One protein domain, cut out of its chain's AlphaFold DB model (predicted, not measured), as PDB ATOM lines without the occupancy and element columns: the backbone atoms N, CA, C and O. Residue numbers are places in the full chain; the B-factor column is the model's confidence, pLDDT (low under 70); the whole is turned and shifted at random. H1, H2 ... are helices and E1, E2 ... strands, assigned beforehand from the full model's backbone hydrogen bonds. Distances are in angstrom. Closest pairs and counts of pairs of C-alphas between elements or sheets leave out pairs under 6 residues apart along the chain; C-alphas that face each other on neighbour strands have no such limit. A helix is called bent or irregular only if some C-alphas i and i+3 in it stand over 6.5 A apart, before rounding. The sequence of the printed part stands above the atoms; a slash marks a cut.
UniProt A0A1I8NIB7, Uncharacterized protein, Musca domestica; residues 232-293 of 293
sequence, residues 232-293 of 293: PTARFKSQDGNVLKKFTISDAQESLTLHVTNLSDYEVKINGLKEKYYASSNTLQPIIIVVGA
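AT A GLANCE: This is residues 232 to 293 of the 293 residues of an uncharacterized protein of Musca domestica (UniProt A0A1I8NIB7). A small two-strand hairpin, E1 and E2, makes one end of a long, loose model; at the other end the long helix H2 runs along one side of a two-strand parallel sheet, E3 and E4. The short helix H1 joins the two ends. The 62 printed residues hold two named helices and four named strands in the order E1, E2, H1, E3, H2, E4, a mixed class of helices and strands. The whole is loose, with a radius of gyration of the C-alphas of 13.5 A, and only just elongated, spanning 41 by 21 by 15 A.

HOW THE PARTS SIT: E1, residues 235 to 237, and E2, residues 244 to 246, form an antiparallel hairpin at 145 degrees, with N 236 and O 245 2.9 A apart, within hydrogen-bond range. A tight link leads to H1, residues 249 to 256, which is apart from E1. E3, residues 257 to 260, and E4, residues 288 to 291, are parallel at 19 degrees, with N 258 and O 288 2.8 A apart, within hydrogen-bond range. With H2, residues 263 to 279, they form a strand-helix-strand unit, two parallel neighbour strands with a helix between them in the chain, whose crossover is right-handed. The closest C-alphas of E3 and H2 are those of Val 260 and Tyr 266, 6.2 A apart. H1 and H2 are apart. Every O i to N i+4 pair is within hydrogen-bond range in H1, and 11 of 13 in H2.

IN THESE COORDINATES: E1 begins at C-alpha 235 (176.066, 87.732, 42.347). H2 is 25.0 A long and only just irregular: C-alphas 264 and 267 are 7.0 A apart. E4, 9.9 A long, ends at C-alpha 291 (169.138, 66.306, 62.466).

THE WHOLE: The farthest C-alphas, of Asn 242 and Ala 293, are 42.3 A apart. The printed part has no cut, and no link is long. Residues 238 to 242 and residue 293 have pLDDT under 70.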
ATOM      1  N   PRO A 232     168.437  87.052  48.869       86.81
ATOM      2  CA  PRO A 232     169.862  87.066  48.592       86.81
ATOM      3  C   PRO A 232     170.208  88.113  47.526       86.81
ATOM      4  O   PRO A 232     169.543  88.244  46.488       86.81
ATOM      5  N   THR A 233     171.266  88.874  47.794       85.62
ATOM      6  CA  THR A 233     171.768  89.951  46.926       85.62
ATOM      7  C   THR A 233     173.057  89.580  46.195       85.62
ATOM      8  O   THR A 233     173.432  90.274  45.246       85.62
ATOM      9  N   ALA A 234     173.702  88.475  46.588       81.94
ATOM     10  CA  ALA A 234     174.959  88.008  46.017       81.94
ATOM     11  C   ALA A 234     174.845  87.696  44.514       81.94
ATOM     12  O   ALA A 234     173.818  87.213  44.014       81.94
ATOM     13  N   ARG A 235     175.926  87.985  43.784       81.50
ATOM     14  CA  ARG A 235     176.066  87.732  42.347       81.50
ATOM     15  C   ARG A 235     177.459  87.187  42.064       81.50
ATOM     16  O   ARG A 235     178.439  87.752  42.537       81.50
ATOM     17  N   PHE A 236     177.534  86.143  41.251       76.69
ATOM     18  CA  PHE A 236     178.782  85.470  40.899       76.69
ATOM     19  C   PHE A 236     178.978  85.491  39.389       76.69
ATOM     20  O   PHE A 236     178.006  85.441  38.637       76.69
ATOM     21  N   LYS A 237     180.226  85.571  38.925       73.69
ATOM     22  CA  LYS A 237     180.514  85.426  37.495       73.69
ATOM     23  C   LYS A 237     180.210  83.990  37.069       73.69
ATOM     24  O   LYS A 237     180.593  83.051  37.761       73.69
ATOM     25  N   SER A 238     179.507  83.832  35.952       68.75
ATOM     26  CA  SER A 238     179.369  82.536  35.284       68.75
ATOM     27  C   SER A 238     180.744  82.015  34.852       68.75
ATOM     28  O   SER A 238     181.680  82.805  34.706       68.75
ATOM     29  N   GLN A 239     180.848  80.709  34.597       68.12
ATOM     30  CA  GLN A 239     182.065  80.069  34.078       68.12
ATOM     31  C   GLN A 239     182.556  80.738  32.781       68.12
ATOM     32  O   GLN A 239     183.756  80.893  32.587       68.12
ATOM     33  N   ASP A 240     181.631  81.259  31.969       69.31
ATOM     34  CA  ASP A 240     181.925  81.972  30.717       69.31
ATOM     35  C   ASP A 240     182.270  83.465  30.906       69.31
ATOM     36  O   ASP A 240     182.406  84.206  29.935       69.31
ATOM     37  N   GLY A 241     182.336  83.961  32.149       68.12
ATOM     38  CA  GLY A 241     182.743  85.329  32.504       68.12
ATOM     39  C   GLY A 241     181.768  86.460  32.136       68.12
ATOM     40  O   GLY A 241     181.836  87.532  32.737       68.12
ATOM     41  N   ASN A 242     180.837  86.223  31.209       68.69
ATOM     42  CA  ASN A 242     180.004  87.266  30.599       68.69
ATOM     43  C   ASN A 242     178.709  87.589  31.360       68.69
ATOM     44  O   ASN A 242     178.165  88.682  31.209       68.69
ATOM     45  N   VAL A 243     178.201  86.669  32.187       72.00
ATOM     46  CA  VAL A 243     176.927  86.844  32.905       72.00
ATOM     47  C   VAL A 243     177.141  86.714  34.405       72.00
ATOM     48  O   VAL A 243     177.714  85.737  34.882       72.00
ATOM     49  N   LEU A 244     176.645  87.691  35.164       74.50
ATOM     50  CA  LEU A 244     176.557  87.599  36.618       74.50
ATOM     51  C   LEU A 244     175.329  86.762  37.000       74.50
ATOM     52  O   LEU A 244     174.195  87.242  36.917       74.50
ATOM     53  N   LYS A 245     175.545  85.519  37.441       80.12
ATOM     54  CA  LYS A 245     174.502  84.652  37.996       80.12
ATOM     55  C   LYS A 245     174.083  85.185  39.366       80.12
ATOM     56  O   LYS A 245     174.912  85.355  40.262       80.12
ATOM     57  N   LYS A 246     172.789  85.462  39.526       83.38
ATOM     58  CA  LYS A 246     172.210  85.873  40.808       83.38
ATOM     59  C   LYS A 246     172.041  84.651  41.708       83.38
ATOM     60  O   LYS A 246     171.541  83.627  41.251       83.38
ATOM     61  N   PHE A 247     172.413  84.792  42.973       86.19
ATOM     62  CA  PHE A 247     172.146  83.784  43.991       86.19
ATOM     63  C   PHE A 247     170.636  83.693  44.250       86.19
ATOM     64  O   PHE A 247     169.972  84.718  44.452       86.19
ATOM     65  N   THR A 248     170.072  82.493  44.152       89.31
ATOM     66  CA  THR A 248     168.624  82.273  44.269       89.31
ATOM     67  C   THR A 248     168.201  82.077  45.724       89.31
ATOM     68  O   THR A 248     169.035  81.854  46.598       89.31
ATOM     69  N   ILE A 249     166.891  82.152  45.997       89.62
ATOM     70  CA  ILE A 249     166.343  81.837  47.328       89.62
ATOM     71  C   ILE A 249     166.712  80.400  47.723       89.62
ATOM     72  O   ILE A 249     167.140  80.187  48.850       89.62
ATOM     73  N   SER A 250     166.627  79.448  46.785       88.50
ATOM     74  CA  SER A 250     167.026  78.051  47.013       88.50
ATOM     75  C   SER A 250     168.504  77.939  47.379       88.50
ATOM     76  O   SER A 250     168.838  77.293  48.367       88.50
ATOM     77  N   ASP A 251     169.386  78.631  46.645       86.94
ATOM     78  CA  ASP A 251     170.819  78.633  46.965       86.94
ATOM     79  C   ASP A 251     171.067  79.190  48.380       86.94
ATOM     80  O   ASP A 251     171.881  78.655  49.129       86.94
ATOM     81  N   ALA A 252     170.331  80.237  48.776       88.44
ATOM     82  CA  ALA A 252     170.424  80.824  50.111       88.44
ATOM     83  C   ALA A 252     169.922  79.890  51.213       88.44
ATOM     84  O   ALA A 252     170.570  79.778  52.253       88.44
ATOM     85  N   GLN A 253     168.817  79.186  50.976       90.06
ATOM     86  CA  GLN A 253     168.302  78.167  51.888       90.06
ATOM     87  C   GLN A 253     169.323  77.047  52.099       90.06
ATOM     88  O   GLN A 253     169.683  76.780  53.242       90.06
ATOM     89  N   GLU A 254     169.862  76.477  51.018       85.69
ATOM     90  CA  GLU A 254     170.893  75.427  51.074       85.69
ATOM     91  C   GLU A 254     172.209  75.904  51.704       85.69
ATOM     92  O   GLU A 254     172.944  75.110  52.289       85.69
ATOM     93  N   SER A 255     172.535  77.192  51.571       86.31
ATOM     94  CA  SER A 255     173.726  77.774  52.197       86.31
ATOM     95  C   SER A 255     173.554  78.067  53.685       86.31
ATOM     96  O   SER A 255     174.552  78.206  54.382       86.31
ATOM     97  N   LEU A 256     172.315  78.193  54.170       89.06
ATOM     98  CA  LEU A 256     172.020  78.556  55.556       89.06
ATOM     99  C   LEU A 256     171.711  77.325  56.409       89.06
ATOM    100  O   LEU A 256     172.136  77.259  57.564       89.06
ATOM    101  N   THR A 257     170.958  76.368  55.862       90.94
ATOM    102  CA  THR A 257     170.508  75.186  56.595       90.94
ATOM    103  C   THR A 257     170.781  73.891  55.833       90.94
ATOM    104  O   THR A 257     170.611  73.798  54.619       90.94
ATOM    105  N   LEU A 258     171.172  72.856  56.577       89.69
ATOM    106  CA  LEU A 258     171.326  71.492  56.091       89.69
ATOM    107  C   LEU A 258     170.445  70.561  56.918       89.69
ATOM    108  O   LEU A 258     170.683  70.368  58.108       89.69
ATOM    109  N   HIS A 259     169.454  69.952  56.273       88.88
ATOM    110  CA  HIS A 259     168.618  68.939  56.906       88.88
ATOM    111  C   HIS A 259     169.159  67.532  56.661       88.88
ATOM    112  O   HIS A 259     169.364  67.098  55.515       88.88
ATOM    113  N   VAL A 260     169.354  66.791  57.743       89.06
ATOM    114  CA  VAL A 260     169.849  65.420  57.742       89.06
ATOM    115  C   VAL A 260     168.851  64.552  58.502       89.06
ATOM    116  O   VAL A 260     168.601  64.782  59.674       89.06
ATOM    117  N   THR A 261     168.275  63.543  57.850       85.19
ATOM    118  CA  THR A 261     167.270  62.691  58.500       85.19
ATOM    119  C   THR A 261     167.899  61.821  59.583       85.19
ATOM    120  O   THR A 261     167.395  61.756  60.699       85.19
ATOM    121  N   ASN A 262     169.045  61.211  59.266       83.00
ATOM    122  CA  ASN A 262     169.789  60.327  60.157       83.00
ATOM    123  C   ASN A 262     171.258  60.745  60.226       83.00
ATOM    124  O   ASN A 262     171.834  61.143  59.216       83.00
ATOM    125  N   LEU A 263     171.905  60.567  61.380       79.94
ATOM    126  CA  LEU A 263     173.322  60.910  61.548       79.94
ATOM    127  C   LEU A 263     174.237  60.176  60.550       79.94
ATOM    128  O   LEU A 263     175.251  60.722  60.139       79.94
ATOM    129  N   SER A 264     173.850  58.984  60.088       80.00
ATOM    130  CA  SER A 264     174.580  58.228  59.062       80.00
ATOM    131  C   SER A 264     174.722  58.974  57.728       80.00
ATOM    132  O   SER A 264     175.707  58.779  57.025       80.00
ATOM    133  N   ASP A 265     173.782  59.862  57.395       81.75
ATOM    134  CA  ASP A 265     173.816  60.633  56.143       81.75
ATOM    135  C   ASP A 265     174.626  61.930  56.276       81.75
ATOM    136  O   ASP A 265     174.855  62.626  55.282       81.75
ATOM    137  N   TYR A 266     175.029  62.289  57.499       85.62
ATOM    138  CA  TYR A 266     175.714  63.544  57.789       85.62
ATOM    139  C   TYR A 266     177.007  63.676  56.986       85.62
ATOM    140  O   TYR A 266     177.184  64.670  56.282       85.62
ATOM    141  N   GLU A 267     177.881  62.667  57.061       85.94
ATOM    142  CA  GLU A 267     179.198  62.701  56.418       85.94
ATOM    143  C   GLU A 267     179.077  62.808  54.899       85.94
ATOM    144  O   GLU A 267     179.751  63.618  54.263       85.94
ATOM    145  N   VAL A 268     178.148  62.050  54.317       88.38
ATOM    146  CA  VAL A 268     177.882  62.080  52.875       88.38
ATOM    147  C   VAL A 268     177.396  63.467  52.452       88.38
ATOM    148  O   VAL A 268     177.916  64.048  51.497       88.38
ATOM    149  N   LYS A 269     176.438  64.047  53.186       87.94
ATOM    150  CA  LYS A 269     175.873  65.363  52.861       87.94
ATOM    151  C   LYS A 269     176.873  66.502  53.052       87.94
ATOM    152  O   LYS A 269     176.939  67.395  52.206       87.94
ATOM    153  N   ILE A 270     177.657  66.487  54.131       88.19
ATOM    154  CA  ILE A 270     178.640  67.545  54.393       88.19
ATOM    155  C   ILE A 270     179.810  67.478  53.406       88.19
ATOM    156  O   ILE A 270     180.278  68.524  52.957       88.19
ATOM    157  N   ASN A 271     180.248  66.277  53.012       87.50
ATOM    158  CA  ASN A 271     181.307  66.115  52.017       87.50
ATOM    159  C   ASN A 271     180.837  66.563  50.632       87.50
ATOM    160  O   ASN A 271     181.530  67.356  49.999       87.50
ATOM    161  N   GLY A 272     179.617  66.197  50.223       88.06
ATOM    162  CA  GLY A 272     179.033  66.700  48.976       88.06
ATOM    163  C   GLY A 272     178.915  68.231  48.944       88.06
ATOM    164  O   GLY A 272     179.178  68.861  47.919       88.06
ATOM    165  N   LEU A 273     178.589  68.866  50.079       85.56
ATOM    166  CA  LEU A 273     178.605  70.329  50.190       85.56
ATOM    167  C   LEU A 273     180.019  70.906  50.062       85.56
ATOM    168  O   LEU A 273     180.211  71.858  49.306       85.56
ATOM    169  N   LYS A 274     181.008  70.342  50.766       86.31
ATOM    170  CA  LYS A 274     182.412  70.776  50.659       86.31
ATOM    171  C   LYS A 274     182.899  70.693  49.215       86.31
ATOM    172  O   LYS A 274     183.433  71.674  48.707       86.31
ATOM    173  N   GLU A 275     182.647  69.576  48.540       86.81
ATOM    174  CA  GLU A 275     182.992  69.381  47.130       86.81
ATOM    175  C   GLU A 275     182.325  70.433  46.233       86.81
ATOM    176  O   GLU A 275     183.013  71.085  45.448       86.81
ATOM    177  N   LYS A 276     181.016  70.681  46.402       83.12
ATOM    178  CA  LYS A 276     180.264  71.707  45.649       83.12
ATOM    179  C   LYS A 276     180.880  73.106  45.798       83.12
ATOM    180  O   LYS A 276     181.044  73.818  44.800       83.12
ATOM    181  N   TYR A 277     181.212  73.519  47.023       81.31
ATOM    182  CA  TYR A 277     181.767  74.852  47.283       81.31
ATOM    183  C   TYR A 277     183.232  74.970  46.843       81.31
ATOM    184  O   TYR A 277     183.580  75.943  46.168       81.31
ATOM    185  N   TYR A 278     184.066  73.966  47.125       83.44
ATOM    186  CA  TYR A 278     185.481  73.976  46.749       83.44
ATOM    187  C   TYR A 278     185.698  73.850  45.240       83.44
ATOM    188  O   TYR A 278     186.565  74.541  44.706       83.44
ATOM    189  N   ALA A 279     184.856  73.097  44.524       80.94
ATOM    190  CA  ALA A 279     184.860  73.084  43.058       80.94
ATOM    191  C   ALA A 279     184.610  74.481  42.460       80.94
ATOM    192  O   ALA A 279     185.069  74.787  41.362       80.94
ATOM    193  N   SER A 280     183.922  75.352  43.203       73.12
ATOM    194  CA  SER A 280     183.639  76.737  42.815       73.12
ATOM    195  C   SER A 280     184.619  77.751  43.423       73.12
ATOM    196  O   SER A 280     184.336  78.947  43.397       73.12
ATOM    197  N   SER A 281     185.749  77.301  43.991       76.25
ATOM    198  CA  SER A 281     186.725  78.137  44.719       76.25
ATOM    199  C   SER A 281     186.121  78.967  45.864       76.25
ATOM    200  O   SER A 281     186.652  80.014  46.230       76.25
ATOM    201  N   ASN A 282     185.008  78.507  46.439       71.88
ATOM    202  CA  ASN A 282     184.342  79.154  47.564       71.88
ATOM    203  C   ASN A 282     184.624  78.391  48.857       71.88
ATOM    204  O   ASN A 282     184.753  77.168  48.855       71.88
ATOM    205  N   THR A 283     184.670  79.100  49.982       75.56
ATOM    206  CA  THR A 283     184.756  78.475  51.303       75.56
ATOM    207  C   THR A 283     183.372  78.093  51.813       75.56
ATOM    208  O   THR A 283     182.389  78.801  51.578       75.56
ATOM    209  N   LEU A 284     183.298  76.978  52.542       78.12
ATOM    210  CA  LEU A 284     182.091  76.614  53.270       78.12
ATOM    211  C   LEU A 284     181.863  77.640  54.388       78.12
ATOM    212  O   LEU A 284     182.734  77.848  55.233       78.12
ATOM    213  N   GLN A 285     180.706  78.292  54.366       79.94
ATOM    214  CA  GLN A 285     180.287  79.216  55.418       79.94
ATOM    215  C   GLN A 285     179.684  78.439  56.599       79.94
ATOM    216  O   GLN A 285     179.290  77.285  56.425       79.94
ATOM    217  N   PRO A 286     179.591  79.039  57.799       83.25
ATOM    218  CA  PRO A 286     178.851  78.439  58.904       83.25
ATOM    219  C   PRO A 286     177.409  78.116  58.490       83.25
ATOM    220  O   PRO A 286     176.694  78.992  58.006       83.25
ATOM    221  N   ILE A 287     176.993  76.866  58.697       88.38
ATOM    222  CA  ILE A 287     175.655  76.371  58.351       88.38
ATOM    223  C   ILE A 287     174.967  75.778  59.577       88.38
ATOM    224  O   ILE A 287     175.615  75.196  60.449       88.38
ATOM    225  N   ILE A 288     173.643  75.893  59.631       89.44
ATOM    226  CA  ILE A 288     172.826  75.276  60.677       89.44
ATOM    227  C   ILE A 288     172.467  73.862  60.230       89.44
ATOM    228  O   ILE A 288     171.797  73.678  59.215       89.44
ATOM    229  N   ILE A 289     172.891  72.863  60.996       89.06
ATOM    230  CA  ILE A 289     172.612  71.459  60.694       89.06
ATOM    231  C   ILE A 289     171.470  70.995  61.586       89.06
ATOM    232  O   ILE A 289     171.570  71.042  62.810       89.06
ATOM    233  N   VAL A 290     170.382  70.563  60.959       87.56
ATOM    234  CA  VAL A 290     169.204  70.036  61.645       87.56
ATOM    235  C   VAL A 290     169.150  68.539  61.405       87.56
ATOM    236  O   VAL A 290     169.118  68.100  60.255       87.56
ATOM    237  N   VAL A 291     169.170  67.771  62.496       86.38
ATOM    238  CA  VAL A 291     169.138  66.306  62.466       86.38
ATOM    239  C   VAL A 291     167.795  65.819  62.996       86.38
ATOM    240  O   VAL A 291     167.460  66.101  64.145       86.38
ATOM    241  N   GLY A 292     167.037  65.089  62.180       78.69
ATOM    242  CA  GLY A 292     165.743  64.538  62.580       78.69
ATOM    243  C   GLY A 292     164.802  64.239  61.417       78.69
ATOM    244  O   GLY A 292     165.067  64.595  60.270       78.69
ATOM    245  N   ALA A 293     163.706  63.547  61.734       58.91
ATOM    246  CA  ALA A 293     162.602  63.265  60.817       58.91
ATOM    247  C   ALA A 293     161.512  64.339  60.907       58.91
ATOM    248  O   ALA A 293     161.238  64.807  62.039       58.91
TER     249      ALA A 293